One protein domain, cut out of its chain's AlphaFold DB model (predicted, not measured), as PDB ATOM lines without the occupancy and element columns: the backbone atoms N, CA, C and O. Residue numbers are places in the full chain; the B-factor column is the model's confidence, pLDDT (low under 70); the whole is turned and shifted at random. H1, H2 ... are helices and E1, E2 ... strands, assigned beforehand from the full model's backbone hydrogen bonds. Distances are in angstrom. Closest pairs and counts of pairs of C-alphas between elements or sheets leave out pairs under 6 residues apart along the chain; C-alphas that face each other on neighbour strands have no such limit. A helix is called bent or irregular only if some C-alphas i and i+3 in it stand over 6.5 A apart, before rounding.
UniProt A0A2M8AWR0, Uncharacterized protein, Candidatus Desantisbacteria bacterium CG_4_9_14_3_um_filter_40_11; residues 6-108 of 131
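This is residues 6 to 108 of the 131 residues of an uncharacterized protein of Candidatus Desantisbacteria bacterium CG_4_9_14_3_um_filter_40_11 (UniProt A0A2M8AWR0). One strongly twisted sheet of five antiparallel strands has two helices, H1 and H3, packed side by side over one of its faces, running opposite ways. The short helix H2 sits by the edge strand E4, and the loop of residues 12 to 22 between E1 and E2 makes one end of the longest axis. The printed part has 103 residues, with named elements in the order E1 E2 E3 E4 E5 H1 H2 H3; the sheet's order is E4 - E3 - E2 - E1 - E5 and the class is mixed, helices and strands. The whole is compact, with a radius of gyration of the C-alphas of 12.8 A and spans of 36 by 30 by 24 A.

E1, residues 6 to 11, begins with C-alpha 6 at (-13.494, 24.811, -23.162). E2, residues 23 to 29, is 18.7 A long from first to last C-alpha. E3 is residues 44 to 49, E4 residues 52 to 57, 16.1 A long, and E5 residues 64 to 69. H1, residues 72 to 87, is 24.0 A long and irregular: C-alphas 73 and 76 are 7.6 A apart. H2, residues 89 to 92, is irregular too, with C-alphas 89 and 92 7.4 A apart. H3, residues 97 to 107, is 15.1 A long and ends with C-alpha 107 at (-9.813, 28.425, -34.315).

E1 to E4 form a meander, each strand the antiparallel neighbour of the one before. In the hairpin of E1 and E2, N 9 and O 25 are 2.9 A apart; in that of E2 and E3, N 26 and O 46 are 2.8 A apart; in that of E3 and E4, N 54 and O 47 are 2.8 A apart. E5 is antiparallel to E1, with N 8 and O 68 at 2.8 A. H1 and H3 lie on the same face of the sheet, which makes two layers, helices on one face of a sheet. H3 runs along the strands at a height of 7.6 A over the sheet; the closest C-alphas of H3 and E2, those of Cys 98 and Tyr 24, are 5.0 A apart. H1 runs slantwise to the strands, 58 degrees from E2 on the local plane, only just short of across. H1 and H3 touch, closest at the C-alphas of Ala 78 and Val 105, 4.9 A, at a shallow tilt of 33 degrees, only just short of steep. H2 only grazes the sheet, with residues 89 to 92. Every O i to N i+4 pair of H3 is within hydrogen-bond range, as are 10 of 12 in H1; H2 is too short for one.

The two C-alphas farthest apart, those of Thr 16 and Ser 73, are 37.4 A from each other. The printed part has no cut. The links E1 to E2 and E2 to E3 are long. The mean pLDDT of the printed part is 78.6; it is under 70 at residues 12 to 22, 50 to 51, 89 to 97 and 107 to 108.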
ATOM      1  N   LEU A   6     -14.377  23.664 -22.934       89.75
ATOM      2  CA  LEU A   6     -13.494  24.811 -23.162       89.75
ATOM      3  C   LEU A   6     -14.270  25.930 -23.863       89.75
ATOM      4  O   LEU A   6     -14.917  25.689 -24.887       89.75
ATOM      5  N   TYR A   7     -14.163  27.153 -23.348       87.19
ATOM      6  CA  TYR A   7     -14.786  28.339 -23.938       87.19
ATOM      7  C   TYR A   7     -13.764  29.430 -24.230       87.19
ATOM      8  O   TYR A   7     -12.920  29.743 -23.395       87.19
ATOM      9  N   LEU A   8     -13.900  30.073 -25.388       85.44
ATOM     10  CA  LEU A   8     -13.347  31.401 -25.616       85.44
ATOM     11  C   LEU A   8     -14.109  32.387 -24.736       85.44
ATOM     12  O   LEU A   8     -15.335  32.458 -24.824       85.44
ATOM     13  N   SER A   9     -13.392  33.149 -23.921       82.00
ATOM     14  CA  SER A   9     -13.995  34.127 -23.020       82.00
ATOM     15  C   SER A   9     -13.285  35.471 -23.109       82.00
ATOM     16  O   SER A   9     -12.077  35.533 -23.352       82.00
ATOM     17  N   SER A  10     -14.035  36.543 -22.893       82.81
ATOM     18  CA  SER A  10     -13.511  37.896 -22.729       82.81
ATOM     19  C   SER A  10     -13.746  38.401 -21.321       82.81
ATOM     20  O   SER A  10     -14.752  38.091 -20.689       82.81
ATOM     21  N   TYR A  11     -12.826  39.234 -20.870       78.56
ATOM     22  CA  TYR A  11     -12.929  40.010 -19.654       78.56
ATOM     23  C   TYR A  11     -13.015  41.489 -20.029       78.56
ATOM     24  O   TYR A  11     -12.205  41.992 -20.812       78.56
ATOM     25  N   GLN A  12     -13.996  42.178 -19.454       66.44
ATOM     26  CA  GLN A  12     -14.106  43.631 -19.508       66.44
ATOM     27  C   GLN A  12     -13.838  44.178 -18.105       66.44
ATOM     28  O   GLN A  12     -14.569  43.887 -17.157       66.44
ATOM     29  N   LYS A  13     -12.786  44.982 -17.962       55.66
ATOM     30  CA  LYS A  13     -12.424  45.668 -16.717       55.66
ATOM     31  C   LYS A  13     -13.358  46.844 -16.442       55.66
ATOM     32  O   LYS A  13     -13.539  47.208 -15.282       55.66
ATOM     33  N   SER A  14     -13.951  47.442 -17.482       48.91
ATOM     34  CA  SER A  14     -14.825  48.611 -17.351       48.91
ATOM     35  C   SER A  14     -16.162  48.480 -18.085       48.91
ATOM     36  O   SER A  14     -16.220  48.520 -19.310       48.91
ATOM     37  N   LYS A  15     -17.266  48.494 -17.324       50.81
ATOM     38  CA  LYS A  15     -18.637  48.615 -17.863       50.81
ATOM     39  C   LYS A  15     -18.919  49.969 -18.535       50.81
ATOM     40  O   LYS A  15     -19.932  50.109 -19.210       50.81
ATOM     41  N   THR A  16     -18.061  50.977 -18.343       47.03
ATOM     42  CA  THR A  16     -18.259  52.339 -18.880       47.03
ATOM     43  C   THR A  16     -17.631  52.552 -20.258       47.03
ATOM     44  O   THR A  16     -17.860  53.589 -20.877       47.03
ATOM     45  N   LYS A  17     -16.860  51.580 -20.768       51.28
ATOM     46  CA  LYS A  17     -16.309  51.579 -22.132       51.28
ATOM     47  C   LYS A  17     -16.622  50.240 -22.817       51.28
ATOM     48  O   LYS A  17     -15.708  49.454 -23.038       51.28
ATOM     49  N   PRO A  18     -17.893  49.988 -23.185       49.66
ATOM     50  CA  PRO A  18     -18.361  48.686 -23.682       49.66
ATOM     51  C   PRO A  18     -17.677  48.202 -24.975       49.66
ATOM     52  O   PRO A  18     -17.779  47.031 -25.321       49.66
ATOM     53  N   ASN A  19     -16.952  49.082 -25.677       48.78
ATOM     54  CA  ASN A  19     -16.244  48.758 -26.919       48.78
ATOM     55  C   ASN A  19     -14.760  48.405 -26.715       48.78
ATOM     56  O   ASN A  19     -14.058  48.170 -27.699       48.78
ATOM     57  N   LEU A  20     -14.259  48.394 -25.475       51.66
ATOM     58  CA  LEU A  20     -12.885  48.005 -25.178       51.66
ATOM     59  C   LEU A  20     -12.893  46.639 -24.487       51.66
ATOM     60  O   LEU A  20     -13.171  46.527 -23.297       51.66
ATOM     61  N   ILE A  21     -12.617  45.583 -25.254       59.19
ATOM     62  CA  ILE A  21     -12.346  44.274 -24.660       59.19
ATOM     63  C   ILE A  21     -10.943  44.336 -24.068       59.19
ATOM     64  O   ILE A  21      -9.959  44.438 -24.800       59.19
ATOM     65  N   ASP A  22     -10.871  44.294 -22.741       68.38
ATOM     66  CA  ASP A  22      -9.624  44.492 -22.007       68.38
ATOM     67  C   ASP A  22      -8.756  43.232 -21.997       68.38
ATOM     68  O   ASP A  22      -7.529  43.329 -21.945       68.38
ATOM     69  N   HIS A  23      -9.370  42.042 -22.045       82.94
ATOM     70  CA  HIS A  23      -8.624  40.789 -22.058       82.94
ATOM     71  C   HIS A  23      -9.395  39.624 -22.672       82.94
ATOM     72  O   HIS A  23     -10.619  39.566 -22.605       82.94
ATOM     73  N   TYR A  24      -8.665  38.649 -23.207       85.75
ATOM     74  CA  TYR A  24      -9.221  37.375 -23.658       85.75
ATOM     75  C   TYR A  24      -8.517  36.205 -22.978       85.75
ATOM     76  O   TYR A  24      -7.346  36.279 -22.596       85.75
ATOM     77  N   GLY A  25      -9.242  35.102 -22.862       89.69
ATOM     78  CA  GLY A  25      -8.770  33.887 -22.228       89.69
ATOM     79  C   GLY A  25      -9.596  32.682 -22.640       89.69
ATOM     80  O   GLY A  25     -10.565  32.773 -23.396       89.69
ATOM     81  N   ILE A  26      -9.179  31.534 -22.132       91.50
ATOM     82  CA  ILE A  26      -9.853  30.259 -22.302       91.50
ATOM     83  C   ILE A  26     -10.382  29.843 -20.943       91.50
ATOM     84  O   ILE A  26      -9.607  29.697 -20.004       91.50
ATOM     85  N   LEU A  27     -11.691  29.661 -20.839       93.25
ATOM     86  CA  LEU A  27     -12.332  29.130 -19.647       93.25
ATOM     87  C   LEU A  27     -12.384  27.606 -19.760       93.25
ATOM     88  O   LEU A  27     -12.970  27.077 -20.706       93.25
ATOM     89  N   ASP A  28     -11.773  26.915 -18.803       94.06
ATOM     90  CA  ASP A  28     -11.815  25.461 -18.662       94.06
ATOM     91  C   ASP A  28     -12.765  25.080 -17.522       94.06
ATOM     92  O   ASP A  28     -12.530  25.393 -16.351       94.06
ATOM     93  N   ILE A  29     -13.859  24.411 -17.890       91.38
ATOM     94  CA  ILE A  29     -14.869  23.875 -16.979       91.38
ATOM     95  C   ILE A  29     -14.680  22.360 -16.899       91.38
ATOM     96  O   ILE A  29     -14.708  21.669 -17.918       91.38
ATOM     97  N   GLY A  30     -14.537  21.826 -15.685       91.44
ATOM     98  CA  GLY A  30     -14.388  20.383 -15.473       91.44
ATOM     99  C   GLY A  30     -12.965  19.848 -15.680       91.44
ATOM    100  O   GLY A  30     -12.780  18.630 -15.766       91.44
ATOM    101  N   ASN A  31     -11.968  20.740 -15.745       91.69
ATOM    102  CA  ASN A  31     -10.545  20.424 -15.892       91.69
ATOM    103  C   ASN A  31     -10.255  19.538 -17.120       91.69
ATOM    104  O   ASN A  31      -9.672  18.455 -17.013       91.69
ATOM    105  N   ILE A  32     -10.683  19.986 -18.304       92.25
ATOM    106  CA  ILE A  32     -10.359  19.347 -19.589       92.25
ATOM    107  C   ILE A  32      -8.851  19.267 -19.805       92.25
ATOM    108  O   ILE A  32      -8.351  18.288 -20.375       92.25
ATOM    109  N   LEU A  33      -8.107  20.293 -19.385       87.94
ATOM    110  CA  LEU A  33      -6.662  20.330 -19.582       87.94
ATOM    111  C   LEU A  33      -5.919  19.290 -18.746       87.94
ATOM    112  O   LEU A  33      -4.770  18.971 -19.082       87.94
ATOM    113  N   ASN A  34      -6.579  18.749 -17.714       89.62
ATOM    114  CA  ASN A  34      -5.974  17.945 -16.663       89.62
ATOM    115  C   ASN A  34      -4.786  18.690 -16.029       89.62
ATOM    116  O   ASN A  34      -3.693  18.142 -15.879       89.62
ATOM    117  N   HIS A  35      -4.970  19.986 -15.766       85.69
ATOM    118  CA  HIS A  35      -3.943  20.840 -15.182       85.69
ATOM    119  C   HIS A  35      -3.937  20.675 -13.653       85.69
ATOM    120  O   HIS A  35      -5.021  20.646 -13.070       85.69
ATOM    121  N   PRO A  36      -2.770  20.631 -12.976       85.81
ATOM    122  CA  PRO A  36      -2.699  20.459 -11.520       85.81
ATOM    123  C   PRO A  36      -3.424  21.540 -10.709       85.81
ATOM    124  O   PRO A  36      -3.882  21.280  -9.604       85.81
ATOM    125  N   GLN A  37      -3.535  22.757 -11.253       83.00
ATOM    126  CA  GLN A  37      -4.292  23.842 -10.616       83.00
ATOM    127  C   GLN A  37      -5.813  23.706 -10.782       83.00
ATOM    128  O   GLN A  37      -6.538  24.420 -10.107       83.00
ATOM    129  N   GLY A  38      -6.311  22.843 -11.672       82.25
ATOM    130  CA  GLY A  38      -7.743  22.583 -11.818       82.25
ATOM    131  C   GLY A  38      -8.159  21.385 -10.970       82.25
ATOM    132  O   GLY A  38      -7.578  20.310 -11.090       82.25
ATOM    133  N   ASN A  39      -9.198  21.528 -10.147       84.81
ATOM    134  CA  ASN A  39      -9.755  20.414  -9.361       84.81
ATOM    135  C   ASN A  39     -10.953  19.728 -10.048       84.81
ATOM    136  O   ASN A  39     -11.455  18.726  -9.557       84.81
ATOM    137  N   GLY A  40     -11.413  20.259 -11.186       83.44
ATOM    138  CA  GLY A  40     -12.577  19.747 -11.917       83.44
ATOM    139  C   GLY A  40     -13.930  20.228 -11.385       83.44
ATOM    140  O   GLY A  40     -14.939  20.013 -12.049       83.44
ATOM    141  N   GLU A  41     -13.953  20.919 -10.247       85.38
ATOM    142  CA  GLU A  41     -15.162  21.489  -9.646       85.38
ATOM    143  C   GLU A  41     -15.269  22.984  -9.939       85.38
ATOM    144  O   GLU A  41     -16.297  23.467 -10.411       85.38
ATOM    145  N   MET A  42     -14.181  23.715  -9.704       87.88
ATOM    146  CA  MET A  42     -14.111  25.148  -9.942       87.88
ATOM    147  C   MET A  42     -13.480  25.420 -11.316       87.88
ATOM    148  O   MET A  42     -12.418  24.873 -11.629       87.88
ATOM    149  N   PRO A  43     -14.107  26.260 -12.159       91.12
ATOM    150  CA  PRO A  43     -13.524  26.642 -13.435       91.12
ATOM    151  C   PRO A  43     -12.215  27.416 -13.271       91.12
ATOM    152  O   PRO A  43     -12.056  28.217 -12.343       91.12
ATOM    153  N   ILE A  44     -11.312  27.229 -14.227       93.38
ATOM    154  CA  ILE A  44     -10.062  27.988 -14.337       93.38
ATOM    155  C   ILE A  44     -10.053  28.792 -15.634       93.38
ATOM    156  O   ILE A  44     -10.647  28.392 -16.636       93.38
ATOM    157  N   VAL A  45      -9.349  29.917 -15.628       92.56
ATOM    158  CA  VAL A  45      -9.104  30.745 -16.803       92.56
ATOM    159  C   VAL A  45      -7.632  30.666 -17.174       92.56
ATOM    160  O   VAL A  45      -6.753  30.921 -16.352       92.56
ATOM    161  N   ILE A  46      -7.370  30.339 -18.436       91.31
ATOM    162  CA  ILE A  46      -6.048  30.364 -19.050       91.31
ATOM    163  C   ILE A  46      -5.958  31.614 -19.913       91.31
ATOM    164  O   ILE A  46      -6.700  31.759 -20.883       91.31
ATOM    165  N   HIS A  47      -5.050  32.522 -19.589       87.88
ATOM    166  CA  HIS A  47      -4.930  33.784 -20.305       87.88
ATOM    167  C   HIS A  47      -3.481  34.259 -20.348       87.88
ATOM    168  O   HIS A  47      -2.688  34.016 -19.441       87.88
ATOM    169  N   GLN A  48      -3.116  34.948 -21.424       82.00
ATOM    170  CA  GLN A  48      -1.783  35.524 -21.547       82.00
ATOM    171  C   GLN A  48      -1.662  36.748 -20.629       82.00
ATOM    172  O   GLN A  48      -2.434  37.686 -20.778       82.00
ATOM    173  N   ALA A  49      -0.674  36.788 -19.740       76.56
ATOM    174  CA  ALA A  49      -0.279  37.973 -18.982       76.56
ATOM    175  C   ALA A  49       1.232  38.165 -19.161       76.56
ATOM    176  O   ALA A  49       2.032  37.540 -18.468       76.56
ATOM    177  N   ILE A  50       1.611  38.974 -20.157       69.06
ATOM    178  CA  ILE A  50       3.003  39.131 -20.608       69.06
ATOM    179  C   ILE A  50       3.928  39.383 -19.401       69.06
ATOM    180  O   ILE A  50       3.626  40.270 -18.602       69.06
ATOM    181  N   PRO A  51       5.037  38.626 -19.262       68.44
ATOM    182  CA  PRO A  51       5.639  37.724 -20.256       68.44
ATOM    183  C   PRO A  51       5.201  36.247 -20.176       68.44
ATOM    184  O   PRO A  51       5.800  35.415 -20.851       68.44
ATOM    185  N   TYR A  52       4.172  35.900 -19.398       78.69
ATOM    186  CA  TYR A  52       3.778  34.511 -19.122       78.69
ATOM    187  C   TYR A  52       2.352  34.181 -19.593       78.69
ATOM    188  O   TYR A  52       1.528  35.059 -19.848       78.69
ATOM    189  N   VAL A  53       2.035  32.887 -19.672       84.12
ATOM    190  CA  VAL A  53       0.643  32.413 -19.644       84.12
ATOM    191  C   VAL A  53       0.284  32.151 -18.190       84.12
ATOM    192  O   VAL A  53       1.024  31.461 -17.488       84.12
ATOM    193  N   ARG A  54      -0.844  32.693 -17.740       87.56
ATOM    194  CA  ARG A  54      -1.392  32.437 -16.412       87.56
ATOM    195  C   ARG A  54      -2.549  31.458 -16.477       87.56
ATOM    196  O   ARG A  54      -3.283  31.404 -17.465       87.56
ATOM    197  N   ILE A  55      -2.674  30.696 -15.401       90.94
ATOM    198  CA  ILE A  55      -3.791  29.810 -15.118       90.94
ATOM    199  C   ILE A  55      -4.250  30.162 -13.713       90.94
ATOM    200  O   ILE A  55      -3.509  29.979 -12.745       90.94
ATOM    201  N   ASP A  56      -5.460  30.688 -13.623       91.81
ATOM    202  CA  ASP A  56      -6.034  31.188 -12.384       91.81
ATOM    203  C   ASP A  56      -7.450  30.656 -12.211       91.81
ATOM    204  O   ASP A  56      -8.140  30.352 -13.182       91.81
ATOM    205  N   TRP A  57      -7.910  30.561 -10.971       91.56
ATOM    206  CA  TRP A  57      -9.307  30.245 -10.701       91.56
ATOM    207  C   TRP A  57     -10.212  31.360 -11.228       91.56
ATOM    208  O   TRP A  57      -9.916  32.542 -11.056       91.56
ATOM    209  N   LEU A  58     -11.353  31.012 -11.828       89.44
ATOM    210  CA  LEU A  58     -12.284  32.016 -12.356       89.44
ATOM    211  C   LEU A  58     -12.662  33.053 -11.282       89.44
ATOM    212  O   LEU A  58     -12.632  34.255 -11.534       89.44
ATOM    213  N   MET A  59     -12.912  32.595 -10.054       87.31
ATOM    214  CA  MET A  59     -13.298  33.452  -8.928       87.31
ATOM    215  C   MET A  59     -12.246  34.503  -8.528       87.31
ATOM    216  O   MET A  59     -12.600  35.483  -7.879       87.31
ATOM    217  N   SER A  60     -10.973  34.336  -8.911       87.25
ATOM    218  CA  SER A  60      -9.902  35.298  -8.612       87.25
ATOM    219  C   SER A  60      -9.594  36.265  -9.762       87.25
ATOM    220  O   SER A  60      -8.744  37.139  -9.603       87.25
ATOM    221  N   THR A  61     -10.268  36.141 -10.914       79.31
ATOM    222  CA  THR A  61      -9.931  36.882 -12.149       79.31
ATOM    223  C   THR A  61     -11.004  37.873 -12.613       79.31
ATOM    224  O   THR A  61     -10.813  38.552 -13.618       79.31
ATOM    225  N   GLY A  62     -12.103  38.014 -11.862       80.12
ATOM    226  CA  GLY A  62     -13.185  38.967 -12.134       80.12
ATOM    227  C   GLY A  62     -14.327  38.385 -12.975       80.12
ATOM    228  O   GLY A  62     -14.556  37.179 -12.980       80.12
ATOM    229  N   CYS A  63     -15.089  39.251 -13.650       81.81
ATOM    230  CA  CYS A  63     -16.245  38.841 -14.455       81.81
ATOM    231  C   CYS A  63     -15.824  38.534 -15.896       81.81
ATOM    232  O   CYS A  63     -15.335  39.418 -16.599       81.81
ATOM    233  N   TRP A  64     -16.051  37.296 -16.329       85.81
ATOM    234  CA  TRP A  64     -15.776  36.833 -17.686       85.81
ATOM    235  C   TRP A  64     -17.073  36.507 -18.414       85.81
ATOM    236  O   TRP A  64     -17.994  35.939 -17.831       85.81
ATOM    237  N   GLU A  65     -17.109  36.815 -19.702       85.94
ATOM    238  CA  GLU A  65     -18.205  36.477 -20.602       85.94
ATOM    239  C   GLU A  65     -17.722  35.456 -21.629       85.94
ATOM    240  O   GLU A  65     -16.659  35.617 -22.232       85.94
ATOM    241  N   THR A  66     -18.498  34.395 -21.839       85.12
ATOM    242  CA  THR A  66     -18.196  33.393 -22.862       85.12
ATOM    243  C   THR A  66     -18.610  33.912 -24.233       85.12
ATOM    244  O   THR A  66     -19.788  34.175 -24.465       85.12
ATOM    245  N   ILE A  67     -17.660  33.996 -25.161       83.00
ATOM    246  CA  ILE A  67     -17.896  34.431 -26.545       83.00
ATOM    247  C   ILE A  67     -18.239  33.236 -27.438       83.00
ATOM    248  O   ILE A  67     -19.015  33.348 -28.382       83.00
ATOM    249  N   GLY A  68     -17.644  32.075 -27.164       82.50
ATOM    250  CA  GLY A  68     -17.853  30.890 -27.984       82.50
ATOM    251  C   GLY A  68     -17.334  29.621 -27.330       82.50
ATOM    252  O   GLY A  68     -16.453  29.655 -26.474       82.50
ATOM    253  N   LYS A  69     -17.881  28.483 -27.751       86.25
ATOM    254  CA  LYS A  69     -17.475  27.157 -27.282       86.25
ATOM    255  C   LYS A  69     -16.488  26.530 -28.267       86.25
ATOM    256  O   LYS A  69     -16.711  26.570 -29.477       86.25
ATOM    257  N   VAL A  70     -15.420  25.918 -27.759       85.25
ATOM    258  CA  VAL A  70     -14.551  25.061 -28.577       85.25
ATOM    259  C   VAL A  70     -15.357  23.834 -29.003       85.25
ATOM    260  O   VAL A  70     -15.968  23.171 -28.166       85.25
ATOM    261  N   LYS A  71     -15.377  23.539 -30.306       85.75
ATOM    262  CA  LYS A  71     -16.065  22.353 -30.834       85.75
ATOM    263  C   LYS A  71     -15.450  21.092 -30.237       85.75
ATOM    264  O   LYS A  71     -14.229  21.013 -30.121       85.75
ATOM    265  N   ASP A  72     -16.273  20.090 -29.944       84.19
ATOM    266  CA  ASP A  72     -15.809  18.850 -29.312       84.19
ATOM    267  C   ASP A  72     -14.700  18.162 -30.139       84.19
ATOM    268  O   ASP A  72     -13.709  17.695 -29.582       84.19
ATOM    269  N   SER A  73     -14.792  18.221 -31.474       85.75
ATOM    270  CA  SER A  73     -13.770  17.712 -32.404       85.75
ATOM    271  C   SER A  73     -12.420  18.444 -32.337       85.75
ATOM    272  O   SER A  73     -11.414  17.906 -32.783       85.75
ATOM    273  N   GLU A  74     -12.380  19.665 -31.797       85.88
ATOM    274  CA  GLU A  74     -11.186  20.519 -31.712       85.88
ATOM    275  C   GLU A  74     -10.556  20.551 -30.310       85.88
ATOM    276  O   GLU A  74      -9.515  21.186 -30.121       85.88
ATOM    277  N   ILE A  75     -11.142  19.868 -29.318       87.62
ATOM    278  CA  ILE A  75     -10.683  19.922 -27.920       87.62
ATOM    279  C   ILE A  75      -9.221  19.475 -27.778       87.62
ATOM    280  O   ILE A  75      -8.431  20.160 -27.126       87.62
ATOM    281  N   GLU A  76      -8.822  18.365 -28.402       89.50
ATOM    282  CA  GLU A  76      -7.437  17.881 -28.291       89.50
ATOM    283  C   GLU A  76      -6.436  18.831 -28.962       89.50
ATOM    284  O   GLU A  76      -5.381  19.130 -28.393       89.50
ATOM    285  N   ASN A  77      -6.802  19.406 -30.110       86.25
ATOM    286  CA  ASN A  77      -5.998  20.429 -30.776       86.25
ATOM    287  C   ASN A  77      -5.849  21.681 -29.898       86.25
ATOM    288  O   ASN A  77      -4.740  22.194 -29.733       86.25
ATOM    289  N   ALA A  78      -6.933  22.139 -29.268       87.62
ATOM    290  CA  ALA A  78      -6.910  23.259 -28.330       87.62
ATOM    291  C   ALA A  78      -5.981  22.985 -27.133       87.62
ATOM    292  O   ALA A  78      -5.142  23.827 -26.804       87.62
ATOM    293  N   LYS A  79      -6.037  21.785 -26.539       90.38
ATOM    294  CA  LYS A  79      -5.138  21.368 -25.444       90.38
ATOM    295  C   LYS A  79      -3.668  21.403 -25.869       90.38
ATOM    296  O   LYS A  79      -2.821  21.884 -25.114       90.38
ATOM    297  N   ILE A  80      -3.345  20.927 -27.074       88.88
ATOM    298  CA  ILE A  80      -1.980  20.987 -27.625       88.88
ATOM    299  C   ILE A  80      -1.522  22.443 -27.776       88.88
ATOM    300  O   ILE A  80      -0.406  22.777 -27.372       88.88
ATOM    301  N   ARG A  81      -2.377  23.315 -28.326       85.88
ATOM    302  CA  ARG A  81      -2.087  24.747 -28.510       85.88
ATOM    303  C   ARG A  81      -1.830  25.450 -27.172       85.88
ATOM    304  O   ARG A  81      -0.820  26.142 -27.048       85.88
ATOM    305  N   ILE A  82      -2.657  25.194 -26.156       87.00
ATOM    306  CA  ILE A  82      -2.483  25.738 -24.798       87.00
ATOM    307  C   ILE A  82      -1.153  25.280 -24.188       87.00
ATOM    308  O   ILE A  82      -0.368  26.105 -23.727       87.00
ATOM    309  N   ARG A  83      -0.839  23.977 -24.237       87.25
ATOM    310  CA  ARG A  83       0.425  23.447 -23.689       87.25
ATOM    311  C   ARG A  83       1.654  24.032 -24.380       87.25
ATOM    312  O   ARG A  83       2.656  24.291 -23.719       87.25
ATOM    313  N   LYS A  84       1.589  24.247 -25.698       83.94
ATOM    314  CA  LYS A  84       2.659  24.922 -26.450       83.94
ATOM    315  C   LYS A  84       2.824  26.376 -26.002       83.94
ATOM    316  O   LYS A  84       3.956  26.793 -25.782       83.94
ATOM    317  N   ALA A  85       1.727  27.108 -25.816       80.06
ATOM    318  CA  ALA A  85       1.764  28.497 -25.358       80.06
ATOM    319  C   ALA A  85       2.319  28.635 -23.930       80.06
ATOM    320  O   ALA A  85       3.128  29.517 -23.682       80.06
ATOM    321  N   ILE A  86       1.964  27.727 -23.013       81.12
ATOM    322  CA  ILE A  86       2.520  27.711 -21.647       81.12
ATOM    323  C   ILE A  86       4.041  27.496 -21.674       81.12
ATOM    324  O   ILE A  86       4.769  28.145 -20.929       81.12
ATOM    325  N   LYS A  87       4.533  26.603 -22.544       82.44
ATOM    326  CA  LYS A  87       5.972  26.319 -22.680       82.44
ATOM    327  C   LYS A  87       6.753  27.437 -23.372       82.44
ATOM    328  O   LYS A  87       7.943  27.576 -23.122       82.44
ATOM    329  N   ASN A  88       6.112  28.187 -24.265       75.12
ATOM    330  CA  ASN A  88       6.736  29.272 -25.016       75.12
ATOM    331  C   ASN A  88       5.816  30.509 -25.038       75.12
ATOM    332  O   ASN A  88       5.159  30.781 -26.048       75.12
ATOM    333  N   PRO A  89       5.740  31.252 -23.920       67.44
ATOM    334  CA  PRO A  89       4.790  32.350 -23.758       67.44
ATOM    335  C   PRO A  89       5.168  33.603 -24.562       67.44
ATOM    336  O   PRO A  89       4.334  34.486 -24.758       67.44
ATOM    337  N   SER A  90       6.401  33.675 -25.070       62.78
ATOM    338  CA  SER A  90       6.916  34.740 -25.938       62.78
ATOM    339  C   SER A  90       6.513  34.581 -27.410       62.78
ATOM    340  O   SER A  90       6.826  35.448 -28.221       62.78
ATOM    341  N   TYR A  91       5.777  33.522 -27.769       53.91
ATOM    342  CA  TYR A  91       5.399  33.222 -29.153       53.91
ATOM    343  C   TYR A  91       4.586  34.337 -29.859       53.91
ATOM    344  O   TYR A  91       4.527  34.340 -31.083       53.91
ATOM    345  N   ASN A  92       4.020  35.318 -29.136       53.91
ATOM    346  CA  ASN A  92       3.147  36.368 -29.693       53.91
ATOM    347  C   ASN A  92       3.432  37.784 -29.123       53.91
ATOM    348  O   ASN A  92       2.548  38.442 -28.577       53.91
ATOM    349  N   LEU A  93       4.676  38.266 -29.209       46.12
ATOM    350  CA  LEU A  93       5.149  39.491 -28.532       46.12
ATOM    351  C   LEU A  93       4.718  40.862 -29.107       46.12
ATOM    352  O   LEU A  93       5.250  41.871 -28.657       46.12
ATOM    353  N   PHE A  94       3.726  40.971 -30.000       46.75
ATOM    354  CA  PHE A  94       3.237  42.292 -30.432       46.75
ATOM    355  C   PHE A  94       1.708  42.358 -30.578       46.75
ATOM    356  O   PHE A  94       1.120  41.474 -31.183       46.75
ATOM    357  N   GLY A  95       1.102  43.418 -30.005       47.09
ATOM    358  CA  GLY A  95      -0.289  43.897 -30.167       47.09
ATOM    359  C   GLY A  95      -1.424  42.864 -30.044       47.09
ATOM    360  O   GLY A  95      -1.602  42.038 -30.925       47.09
ATOM    361  N   ASN A  96      -2.276  42.959 -29.013       58.06
ATOM    362  CA  ASN A  96      -3.455  42.085 -28.798       58.06
ATOM    363  C   ASN A  96      -3.137  40.605 -28.468       58.06
ATOM    364  O   ASN A  96      -3.892  39.699 -28.825       58.06
ATOM    365  N   ASN A  97      -2.033  40.341 -27.759       69.69
ATOM    366  CA  ASN A  97      -1.528  38.988 -27.471       69.69
ATOM    367  C   ASN A  97      -2.579  38.053 -26.823       69.69
ATOM    368  O   ASN A  97      -2.695  36.894 -27.210       69.69
ATOM    369  N   CYS A  98      -3.410  38.553 -25.901       77.19
ATOM    370  CA  CYS A  98      -4.459  37.745 -25.273       77.19
ATOM    371  C   CYS A  98      -5.580  37.343 -26.247       77.19
ATOM    372  O   CYS A  98      -5.990  36.182 -26.239       77.19
ATOM    373  N   GLU A  99      -6.027  38.254 -27.125       76.12
ATOM    374  CA  GLU A  99      -7.018  37.963 -28.174       76.12
ATOM    375  C   GLU A  99      -6.465  36.930 -29.154       76.12
ATOM    376  O   GLU A  99      -7.107  35.916 -29.427       76.12
ATOM    377  N   HIS A 100      -5.248  37.166 -29.651       75.31
ATOM    378  CA  HIS A 100      -4.578  36.281 -30.597       75.31
ATOM    379  C   HIS A 100      -4.345  34.891 -30.009       75.31
ATOM    380  O   HIS A 100      -4.617  33.895 -30.674       75.31
ATOM    381  N   PHE A 101      -3.907  34.810 -28.751       77.62
ATOM    382  CA  PHE A 101      -3.788  33.550 -28.026       77.62
ATOM    383  C   PHE A 101      -5.133  32.818 -27.954       77.62
ATOM    384  O   PHE A 101      -5.230  31.667 -28.381       77.62
ATOM    385  N   ALA A 102      -6.177  33.477 -27.451       78.56
ATOM    386  CA  ALA A 102      -7.448  32.818 -27.195       78.56
ATOM    387  C   ALA A 102      -8.138  32.383 -28.504       78.56
ATOM    388  O   ALA A 102      -8.620  31.254 -28.618       78.56
ATOM    389  N   ARG A 103      -8.092  33.223 -29.547       77.94
ATOM    390  CA  ARG A 103      -8.571  32.863 -30.889       77.94
ATOM    391  C   ARG A 103      -7.743  31.746 -31.516       77.94
ATOM    392  O   ARG A 103      -8.329  30.828 -32.079       77.94
ATOM    393  N   TYR A 104      -6.414  31.764 -31.386       74.69
ATOM    394  CA  TYR A 104      -5.557  30.683 -31.884       74.69
ATOM    395  C   TYR A 104      -5.913  29.345 -31.235       74.69
ATOM    396  O   TYR A 104      -6.018  28.334 -31.926       74.69
ATOM    397  N   VAL A 105      -6.149  29.327 -29.921       74.69
ATOM    398  CA  VAL A 105      -6.553  28.110 -29.209       74.69
ATOM    399  C   VAL A 105      -7.866  27.546 -29.760       74.69
ATOM    400  O   VAL A 105      -7.957  26.330 -29.947       74.69
ATOM    401  N   VAL A 106      -8.844  28.404 -30.061       75.94
ATOM    402  CA  VAL A 106     -10.187  27.993 -30.504       75.94
ATOM    403  C   VAL A 106     -10.250  27.668 -31.999       75.94
ATOM    404  O   VAL A 106     -10.806  26.639 -32.366       75.94
ATOM    405  N   ALA A 107      -9.686  28.518 -32.859       68.62
ATOM    406  CA  ALA A 107      -9.813  28.425 -34.315       68.62
ATOM    407  C   ALA A 107      -8.617  27.742 -34.999       68.62
ATOM    408  O   ALA A 107      -8.716  27.345 -36.155       68.62
ATOM    409  N   GLY A 108      -7.461  27.646 -34.335       58.31
ATOM    410  CA  GLY A 108      -6.230  27.104 -34.922       58.31
ATOM    411  C   GLY A 108      -5.553  27.994 -35.966       58.31
ATOM    412  O   GLY A 108      -4.412  27.725 -36.339       58.31
TER     413      GLY A 108